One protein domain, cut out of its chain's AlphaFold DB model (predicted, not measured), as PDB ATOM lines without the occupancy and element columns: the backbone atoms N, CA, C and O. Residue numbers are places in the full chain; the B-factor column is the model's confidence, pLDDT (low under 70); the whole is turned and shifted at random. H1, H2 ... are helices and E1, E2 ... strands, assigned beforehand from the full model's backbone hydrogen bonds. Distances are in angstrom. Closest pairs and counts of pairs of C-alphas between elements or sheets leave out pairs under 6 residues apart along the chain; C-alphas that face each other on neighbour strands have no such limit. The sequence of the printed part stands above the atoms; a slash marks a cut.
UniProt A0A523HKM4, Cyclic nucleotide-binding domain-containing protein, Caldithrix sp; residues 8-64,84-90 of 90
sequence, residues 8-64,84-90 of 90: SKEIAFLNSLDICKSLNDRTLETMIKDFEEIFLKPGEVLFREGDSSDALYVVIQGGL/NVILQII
ATOM      1  N   SER A   8      44.075 -40.379 -28.179       67.81
ATOM      2  CA  SER A   8      43.562 -41.463 -29.010       67.81
ATOM      3  C   SER A   8      42.129 -41.924 -28.696       67.81
ATOM      4  O   SER A   8      41.422 -42.315 -29.623       67.81
ATOM      5  N   LYS A   9      41.672 -41.908 -27.438       73.19
ATOM      6  CA  LYS A   9      40.332 -42.391 -27.057       73.19
ATOM      7  C   LYS A   9      39.255 -41.355 -27.338       73.19
ATOM      8  O   LYS A   9      38.202 -41.710 -27.860       73.19
ATOM      9  N   GLU A  10      39.528 -40.095 -27.034       75.81
ATOM     10  CA  GLU A  10      38.614 -38.984 -27.273       75.81
ATOM     11  C   GLU A  10      38.444 -38.764 -28.782       75.81
ATOM     12  O   GLU A  10      37.312 -38.668 -29.249       75.81
ATOM     13  N   ILE A  11      39.534 -38.828 -29.567       75.56
ATOM     14  CA  ILE A  11      39.466 -38.804 -31.042       75.56
ATOM     15  C   ILE A  11      38.603 -39.956 -31.566       75.56
ATOM     16  O   ILE A  11      37.732 -39.741 -32.408       75.56
ATOM     17  N   ALA A  12      38.825 -41.184 -31.083       79.00
ATOM     18  CA  ALA A  12      38.061 -42.346 -31.533       79.00
ATOM     19  C   ALA A  12      36.565 -42.212 -31.207       79.00
ATOM     20  O   ALA A  12      35.717 -42.585 -32.019       79.00
ATOM     21  N   PHE A  13      36.239 -41.657 -30.040       79.38
ATOM     22  CA  PHE A  13      34.861 -41.432 -29.639       79.38
ATOM     23  C   PHE A  13      34.191 -40.324 -30.453       79.38
ATOM     24  O   PHE A  13      33.095 -40.543 -30.966       79.38
ATOM     25  N   LEU A  14      34.852 -39.180 -30.653       79.19
ATOM     26  CA  LEU A  14      34.320 -38.112 -31.500       79.19
ATOM     27  C   LEU A  14      34.109 -38.607 -32.932       79.19
ATOM     28  O   LEU A  14      33.033 -38.409 -33.477       79.19
ATOM     29  N   ASN A  15      35.048 -39.366 -33.501       80.12
ATOM     30  CA  ASN A  15      34.878 -39.990 -34.821       80.12
ATOM     31  C   ASN A  15      33.686 -40.964 -34.910       80.12
ATOM     32  O   ASN A  15      33.203 -41.253 -36.007       80.12
ATOM     33  N   SER A  16      33.192 -41.476 -33.779       82.50
ATOM     34  CA  SER A  16      31.984 -42.308 -33.758       82.50
ATOM     35  C   SER A  16      30.688 -41.492 -33.858       82.50
ATOM     36  O   SER A  16      29.676 -42.026 -34.317       82.50
ATOM     37  N   LEU A  17      30.713 -40.205 -33.487       81.12
ATOM     38  CA  LEU A  17      29.556 -39.315 -33.550       81.12
ATOM     39  C   LEU A  17      29.306 -38.884 -34.996       81.12
ATOM     40  O   LEU A  17      30.188 -38.334 -35.652       81.12
ATOM     41  N   ASP A  18      28.079 -39.067 -35.484       82.69
ATOM     42  CA  ASP A  18      27.726 -38.731 -36.870       82.69
ATOM     43  C   ASP A  18      28.007 -37.260 -37.224       82.69
ATOM     44  O   ASP A  18      28.450 -36.974 -38.333       82.69
ATOM     45  N   ILE A  19      27.830 -36.340 -36.267       78.94
ATOM     46  CA  ILE A  19      28.117 -34.905 -36.438       78.94
ATOM     47  C   ILE A  19      29.610 -34.602 -36.638       78.94
ATOM     48  O   ILE A  19      29.963 -33.602 -37.258       78.94
ATOM     49  N   CYS A  20      30.494 -35.473 -36.151       79.38
ATOM     50  CA  CYS A  20      31.941 -35.285 -36.200       79.38
ATOM     51  C   CYS A  20      32.610 -36.078 -37.333       79.38
ATOM     52  O   CYS A  20      33.764 -35.806 -37.648       79.38
ATOM     53  N   LYS A  21      31.905 -37.007 -37.997       79.31
ATOM     54  CA  LYS A  21      32.457 -37.829 -39.096       79.31
ATOM     55  C   LYS A  21      32.962 -37.028 -40.297       79.31
ATOM     56  O   LYS A  21      33.768 -37.535 -41.071       79.31
ATOM     57  N   SER A  22      32.468 -35.805 -40.495       80.69
ATOM     58  CA  SER A  22      32.924 -34.919 -41.573       80.69
ATOM     59  C   SER A  22      34.172 -34.108 -41.215       80.69
ATOM     60  O   SER A  22      34.690 -33.385 -42.067       80.69
ATOM     61  N   LEU A  23      34.633 -34.172 -39.964       82.81
ATOM     62  CA  LEU A  23      35.807 -33.447 -39.492       82.81
ATOM     63  C   LEU A  23      37.066 -34.277 -39.758       82.81
ATOM     64  O   LEU A  23      37.056 -35.498 -39.655       82.81
ATOM     65  N   ASN A  24      38.161 -33.609 -40.122       82.94
ATOM     66  CA  ASN A  24      39.450 -34.276 -40.293       82.94
ATOM     67  C   ASN A  24      40.201 -34.381 -38.954       82.94
ATOM     68  O   ASN A  24      39.923 -33.630 -38.015       82.94
ATOM     69  N   ASP A  25      41.205 -35.259 -38.899       79.50
ATOM     70  CA  ASP A  25      41.986 -35.516 -37.681       79.50
ATOM     71  C   ASP A  25      42.624 -34.247 -37.092       79.50
ATOM     72  O   ASP A  25      42.634 -34.071 -35.880       79.50
ATOM     73  N   ARG A  26      43.077 -33.296 -37.926       80.94
ATOM     74  CA  ARG A  26      43.660 -32.024 -37.451       80.94
ATOM     75  C   ARG A  26      42.634 -31.110 -36.782       80.94
ATOM     76  O   ARG A  26      42.957 -30.433 -35.806       80.94
ATOM     77  N   THR A  27      41.412 -31.064 -37.308       82.06
ATOM     78  CA  THR A  27      40.310 -30.317 -36.700       82.06
ATOM     79  C   THR A  27      39.926 -30.946 -35.367       82.06
ATOM     80  O   THR A  27      39.807 -30.227 -34.382       82.06
ATOM     81  N   LEU A  28      39.827 -32.277 -35.309       78.75
ATOM     82  CA  LEU A  28      39.543 -33.006 -34.071       78.75
ATOM     83  C   LEU A  28      40.642 -32.815 -33.020       78.75
ATOM     84  O   LEU A  28      40.336 -32.530 -31.870       78.75
ATOM     85  N   GLU A  29      41.916 -32.896 -33.404       79.62
ATOM     86  CA  GLU A  29      43.050 -32.642 -32.506       79.62
ATOM     87  C   GLU A  29      43.046 -31.222 -31.935       79.62
ATOM     88  O   GLU A  29      43.491 -31.012 -30.808       79.62
ATOM     89  N   THR A  30      42.588 -30.246 -32.720       81.00
ATOM     90  CA  THR A  30      42.482 -28.853 -32.271       81.00
ATOM     91  C   THR A  30      41.317 -28.704 -31.308       81.00
ATOM     92  O   THR A  30      41.522 -28.198 -30.213       81.00
ATOM     93  N   MET A  31      40.147 -29.243 -31.664       78.31
ATOM     94  CA  MET A  31      38.984 -29.265 -30.782       78.31
ATOM     95  C   MET A  31      39.346 -29.897 -29.441       78.31
ATOM     96  O   MET A  31      39.149 -29.243 -28.432       78.31
ATOM     97  N   ILE A  32      39.965 -31.091 -29.430       77.50
ATOM     98  CA  ILE A  32      40.345 -31.843 -28.212       77.50
ATOM     99  C   ILE A  32      41.231 -31.046 -27.256       77.50
ATOM    100  O   ILE A  32      41.114 -31.204 -26.042       77.50
ATOM    101  N   LYS A  33      42.085 -30.163 -27.776       77.06
ATOM    102  CA  LYS A  33      42.923 -29.301 -26.933       77.06
ATOM    103  C   LYS A  33      42.124 -28.249 -26.174       77.06
ATOM    104  O   LYS A  33      42.560 -27.855 -25.096       77.06
ATOM    105  N   ASP A  34      40.989 -27.839 -26.723       76.38
ATOM    106  CA  ASP A  34      40.108 -26.826 -26.151       76.38
ATOM    107  C   ASP A  34      38.977 -27.445 -25.313       76.38
ATOM    108  O   ASP A  34      38.155 -26.720 -24.760       76.38
ATOM    109  N   PHE A  35      38.927 -28.776 -25.171       75.12
ATOM    110  CA  PHE A  35      37.932 -29.398 -24.304       75.12
ATOM    111  C   PHE A  35      38.198 -29.082 -22.842       75.12
ATOM    112  O   PHE A  35      39.314 -29.220 -22.334       75.12
ATOM    113  N   GLU A  36      37.112 -28.786 -22.143       78.12
ATOM    114  CA  GLU A  36      37.110 -28.662 -20.699       78.12
ATOM    115  C   GLU A  36      36.334 -29.826 -20.079       78.12
ATOM    116  O   GLU A  36      35.222 -30.163 -20.496       78.12
ATOM    117  N   GLU A  37      36.928 -30.472 -19.076       78.69
ATOM    118  CA  GLU A  37      36.228 -31.478 -18.282       78.69
ATOM    119  C   GLU A  37      35.358 -30.802 -17.227       78.69
ATOM    120  O   GLU A  37      35.846 -30.049 -16.382       78.69
ATOM    121  N   ILE A  38      34.069 -31.137 -17.229       82.38
ATOM    122  CA  ILE A  38      33.113 -30.672 -16.234       82.38
ATOM    123  C   ILE A  38      32.676 -31.845 -15.370       82.38
ATOM    124  O   ILE A  38      32.165 -32.874 -15.826       82.38
ATOM    125  N   PHE A  39      32.849 -31.651 -14.068       82.69
ATOM    126  CA  PHE A  39      32.445 -32.601 -13.049       82.69
ATOM    127  C   PHE A  39      31.170 -32.103 -12.386       82.69
ATOM    128  O   PHE A  39      31.198 -31.120 -11.650       82.69
ATOM    129  N   LEU A  40      30.070 -32.814 -12.620       84.75
ATOM    130  CA  LEU A  40      28.797 -32.544 -11.963       84.75
ATOM    131  C   LEU A  40      28.557 -33.542 -10.839       84.75
ATOM    132  O   LEU A  40      28.722 -34.757 -10.994       84.75
ATOM    133  N   LYS A  41      28.116 -33.028  -9.698       84.19
ATOM    134  CA  LYS A  41      27.566 -33.849  -8.622       84.19
ATOM    135  C   LYS A  41      26.109 -34.204  -8.927       84.19
ATOM    136  O   LYS A  41      25.419 -33.470  -9.632       84.19
ATOM    137  N   PRO A  42      25.587 -35.303  -8.357       81.88
ATOM    138  CA  PRO A  42      24.177 -35.642  -8.497       81.88
ATOM    139  C   PRO A  42      23.263 -34.482  -8.081       81.88
ATOM    140  O   PRO A  42      23.363 -33.976  -6.964       81.88
ATOM    141  N   GLY A  43      22.359 -34.094  -8.981       84.25
ATOM    142  CA  GLY A  43      21.431 -32.978  -8.781       84.25
ATOM    143  C   GLY A  43      21.976 -31.605  -9.182       84.25
ATOM    144  O   GLY A  43      21.211 -30.643  -9.161       84.25
ATOM    145  N   GLU A  44      23.251 -31.494  -9.568       88.12
ATOM    146  CA  GLU A  44      23.752 -30.285 -10.220       88.12
ATOM    147  C   GLU A  44      23.205 -30.190 -11.646       88.12
ATOM    148  O   GLU A  44      23.019 -31.188 -12.346       88.12
ATOM    149  N   VAL A  45      22.905 -28.960 -12.052       86.56
ATOM    150  CA  VAL A  45      22.326 -28.646 -13.356       86.56
ATOM    151  C   VAL A  45      23.457 -28.203 -14.271       86.56
ATOM    152  O   VAL A  45      24.161 -27.258 -13.928       86.56
ATOM    153  N   LEU A  46      23.611 -28.870 -15.420       88.75
ATOM    154  CA  LEU A  46      24.589 -28.473 -16.435       88.75
ATOM    155  C   LEU A  46      24.187 -27.144 -17.089       88.75
ATOM    156  O   LEU A  46      24.961 -26.197 -17.092       88.75
ATOM    157  N   PHE A  47      22.953 -27.070 -17.588       86.44
ATOM    158  CA  PHE A  47      22.322 -25.848 -18.086       86.44
ATOM    159  C   PHE A  47      20.799 -25.958 -17.967       86.44
ATOM    160  O   PHE A  47      20.248 -27.050 -17.785       86.44
ATOM    161  N   ARG A  48      20.110 -24.821 -18.058       85.19
ATOM    162  CA  ARG A  48      18.647 -24.720 -18.073       85.19
ATOM    163  C   ARG A  48      18.150 -24.359 -19.468       85.19
ATOM    164  O   ARG A  48      18.855 -23.764 -20.276       85.19
ATOM    165  N   GLU A  49      16.902 -24.721 -19.750       80.44
ATOM    166  CA  GLU A  49      16.231 -24.290 -20.975       80.44
ATOM    167  C   GLU A  49      16.202 -22.755 -21.053       80.44
ATOM    168  O   GLU A  49      15.775 -22.089 -20.111       80.44
ATOM    169  N   GLY A  50      16.656 -22.209 -22.184       81.06
ATOM    170  CA  GLY A  50      16.754 -20.766 -22.409       81.06
ATOM    171  C   GLY A  50      18.087 -20.139 -21.996       81.06
ATOM    172  O   GLY A  50      18.299 -18.965 -22.301       81.06
ATOM    173  N   ASP A  51      18.994 -20.892 -21.364       79.31
ATOM    174  CA  ASP A  51      20.351 -20.410 -21.113       79.31
ATOM    175  C   ASP A  51      21.070 -20.175 -22.448       79.31
ATOM    176  O   ASP A  51      21.005 -20.989 -23.372       79.31
ATOM    177  N   SER A  52      21.756 -19.036 -22.559       72.56
ATOM    178  CA  SER A  52      22.619 -18.761 -23.708       72.56
ATOM    179  C   SER A  52      23.844 -19.663 -23.613       72.56
ATOM    180  O   SER A  52      24.645 -19.514 -22.691       72.56
ATOM    181  N   SER A  53      23.967 -20.610 -24.538       70.69
ATOM    182  CA  SER A  53      25.109 -21.513 -24.625       70.69
ATOM    183  C   SER A  53      25.472 -21.740 -26.083       70.69
ATOM    184  O   SER A  53      24.610 -22.092 -26.887       70.69
ATOM    185  N   ASP A  54      26.756 -21.568 -26.380       70.12
ATOM    186  CA  ASP A  54      27.361 -21.887 -27.673       70.12
ATOM    187  C   ASP A  54      28.231 -23.156 -27.587       70.12
ATOM    188  O   ASP A  54      28.987 -23.451 -28.505       70.12
ATOM    189  N   ALA A  55      28.121 -23.920 -26.492       77.06
ATOM    190  CA  ALA A  55      28.929 -25.109 -26.239       77.06
ATOM    191  C   ALA A  55      28.165 -26.411 -26.530       77.06
ATOM    192  O   ALA A  55      26.966 -26.541 -26.258       77.06
ATOM    193  N   LEU A  56      28.880 -27.419 -27.023       77.31
ATOM    194  CA  LEU A  56      28.383 -28.788 -27.158       77.31
ATOM    195  C   LEU A  56      28.879 -29.619 -25.964       77.31
ATOM    196  O   LEU A  56      29.995 -29.458 -25.511       77.31
ATOM    197  N   TYR A  57      28.067 -30.522 -25.420       81.69
ATOM    198  CA  TYR A  57      28.474 -31.351 -24.280       81.69
ATOM    199  C   TYR A  57      28.432 -32.826 -24.636       81.69
ATOM    200  O   TYR A  57      27.520 -33.300 -25.313       81.69
ATOM    201  N   VAL A  58      29.420 -33.560 -24.145       79.50
ATOM    202  CA  VAL A  58      29.653 -34.961 -24.458       79.50
ATOM    203  C   VAL A  58      29.840 -35.737 -23.160       79.50
ATOM    204  O   VAL A  58      30.799 -35.545 -22.422       79.50
ATOM    205  N   VAL A  59      28.914 -36.642 -22.856       84.62
ATOM    206  CA  VAL A  59      28.959 -37.448 -21.629       84.62
ATOM    207  C   VAL A  59      29.991 -38.571 -21.801       84.62
ATOM    208  O   VAL A  59      29.714 -39.537 -22.510       84.62
ATOM    209  N   ILE A  60      31.172 -38.468 -21.174       78.69
ATOM    210  CA  ILE A  60      32.190 -39.546 -21.214       78.69
ATOM    211  C   ILE A  60      31.765 -40.710 -20.325       78.69
ATOM    212  O   ILE A  60      31.890 -41.889 -20.650       78.69
ATOM    213  N   GLN A  61      31.284 -40.349 -19.151       79.62
ATOM    214  CA  GLN A  61      30.790 -41.240 -18.137       79.62
ATOM    215  C   GLN A  61      29.454 -40.600 -17.756       79.62
ATOM    216  O   GLN A  61      29.419 -39.390 -17.537       79.62
ATOM    217  N   GLY A  62      28.356 -41.357 -17.612       85.31
ATOM    218  CA  GLY A  62      27.206 -40.886 -16.813       85.31
ATOM    219  C   GLY A  62      25.835 -41.007 -17.363       85.31
ATOM    220  O   GLY A  62      25.574 -41.729 -18.314       85.31
ATOM    221  N   GLY A  63      24.964 -40.289 -16.666       87.06
ATOM    222  CA  GLY A  63      23.632 -39.976 -17.112       87.06
ATOM    223  C   GLY A  63      23.327 -38.541 -16.724       87.06
ATOM    224  O   GLY A  63      23.546 -38.139 -15.582       87.06
ATOM    225  N   LEU A  64      22.807 -37.792 -17.686       88.25
ATOM    226  CA  LEU A  64      22.072 -36.570 -17.421       88.25
ATOM    227  C   LEU A  64      20.584 -36.875 -17.523       88.25
ATOM    228  O   LEU A  64      20.156 -37.634 -18.394       88.25
ATOM    229  N   ASN A  84      29.578 -39.735 -12.491       31.56
ATOM    230  CA  ASN A  84      30.139 -39.792 -13.838       31.56
ATOM    231  C   ASN A  84      30.351 -38.387 -14.521       31.56
ATOM    232  O   ASN A  84      29.639 -37.438 -14.200       31.56
ATOM    233  N   VAL A  85      31.343 -38.274 -15.428       37.00
ATOM    234  CA  VAL A  85      32.017 -37.055 -15.970       37.00
ATOM    235  C   VAL A  85      31.567 -36.652 -17.395       37.00
ATOM    236  O   VAL A  85      31.379 -37.520 -18.250       37.00
ATOM    237  N   ILE A  86      31.474 -35.344 -17.691       43.19
ATOM    238  CA  ILE A  86      31.034 -34.793 -18.993       43.19
ATOM    239  C   ILE A  86      32.083 -33.818 -19.555       43.19
ATOM    240  O   ILE A  86      32.575 -32.950 -18.845       43.19
ATOM    241  N   LEU A  87      32.407 -33.960 -20.838       37.81
ATOM    242  CA  LEU A  87      33.259 -33.069 -21.629       37.81
ATOM    243  C   LEU A  87      32.448 -31.913 -22.219       37.81
ATOM    244  O   LEU A  87      31.395 -32.146 -22.808       37.81
ATOM    245  N   GLN A  88      32.958 -30.689 -22.120       40.72
ATOM    246  CA  GLN A  88      32.481 -29.523 -22.863       40.72
ATOM    247  C   GLN A  88      33.317 -29.341 -24.140       40.72
ATOM    248  O   GLN A  88      34.542 -29.314 -24.091       40.72
ATOM    249  N   ILE A  89      32.630 -29.212 -25.267       43.66
ATOM    250  CA  ILE A  89      33.099 -28.769 -26.581       43.66
ATOM    251  C   ILE A  89      32.824 -27.270 -26.652       43.66
ATOM    252  O   ILE A  89      31.664 -26.856 -26.582       43.66
ATOM    253  N   ILE A  90      33.894 -26.487 -26.755       40.16
ATOM    254  CA  ILE A  90      33.855 -25.059 -27.091       40.16
ATOM    255  C   ILE A  90      33.609 -24.900 -28.595       40.16
ATOM    256  O   ILE A  90      34.143 -25.729 -29.371       40.16
TER     257      ILE A  90
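This is residues 8 to 64 and 84 to 90 of the 90 residues of the protein "Cyclic nucleotide-binding domain-containing protein" of Caldithrix sp (UniProt A0A523HKM4). A small sheet of three short strands, E1, E3 and E2, makes the middle, with two short helices, H1 and H2, set steeply to each other at one end, where H2 only grazes the sheet. At the other end a long loop, residues 39 to 55, swings out from E1 and back to E2, and its residues 47 to 52 stick out. The printed part has 64 residues, in the order H1, H2, E1, E2, E3; the sheet is antiparallel, and the class is mixed, helices and strands, with under half of the residues in named elements. The whole is only just compact, close to loose, with a radius of gyration of the C-alphas of 12.7 A and spans of 35 by 24 by 20 A.

In the sheet, E1 is residues 36 to 38, 6.3 A long, E3 residues 86 to 89, 9.9 A, and E2 residues 56 to 59, 10.3 A. C-alpha 89 stands at (33.099, -28.769, -26.581). H1, residues 8 to 16, begins at C-alpha 8, (43.562, -41.463, -29.010); H2 is residues 25 to 33. Each helix is 12.5 A long.

E3 is the inner strand. E1 and E3 are antiparallel at 147 degrees, with N 88 and O 36 within hydrogen-bond range at 2.8 A. E3 and E2 are antiparallel at 156 degrees, with N 89 and O 56 at 2.7 A. H2 only grazes the sheet, with residues 31 to 33; its closest C-alpha pair to E3 is Met 31 and Ile 89, 7.2 A. H1 is not on the sheet. H1 and H2 touch, their closest C-alphas those of Ile 11 and Leu 28, 6.5 A, at a steep tilt of 64 degrees, opposite ways. In H1 and H2 every O i to N i+4 pair is within hydrogen-bond range.

The C-alphas farthest apart, of Asn 24 and Gly 43, are 36.3 A apart. Residues 65 to 83 are not printed, and C-alphas 64 and 84 are 9.4 A apart across this cut. The link E1 to E2 is long, with 17 residues. Residue 8 and residues 84 to 90 have pLDDT under 70.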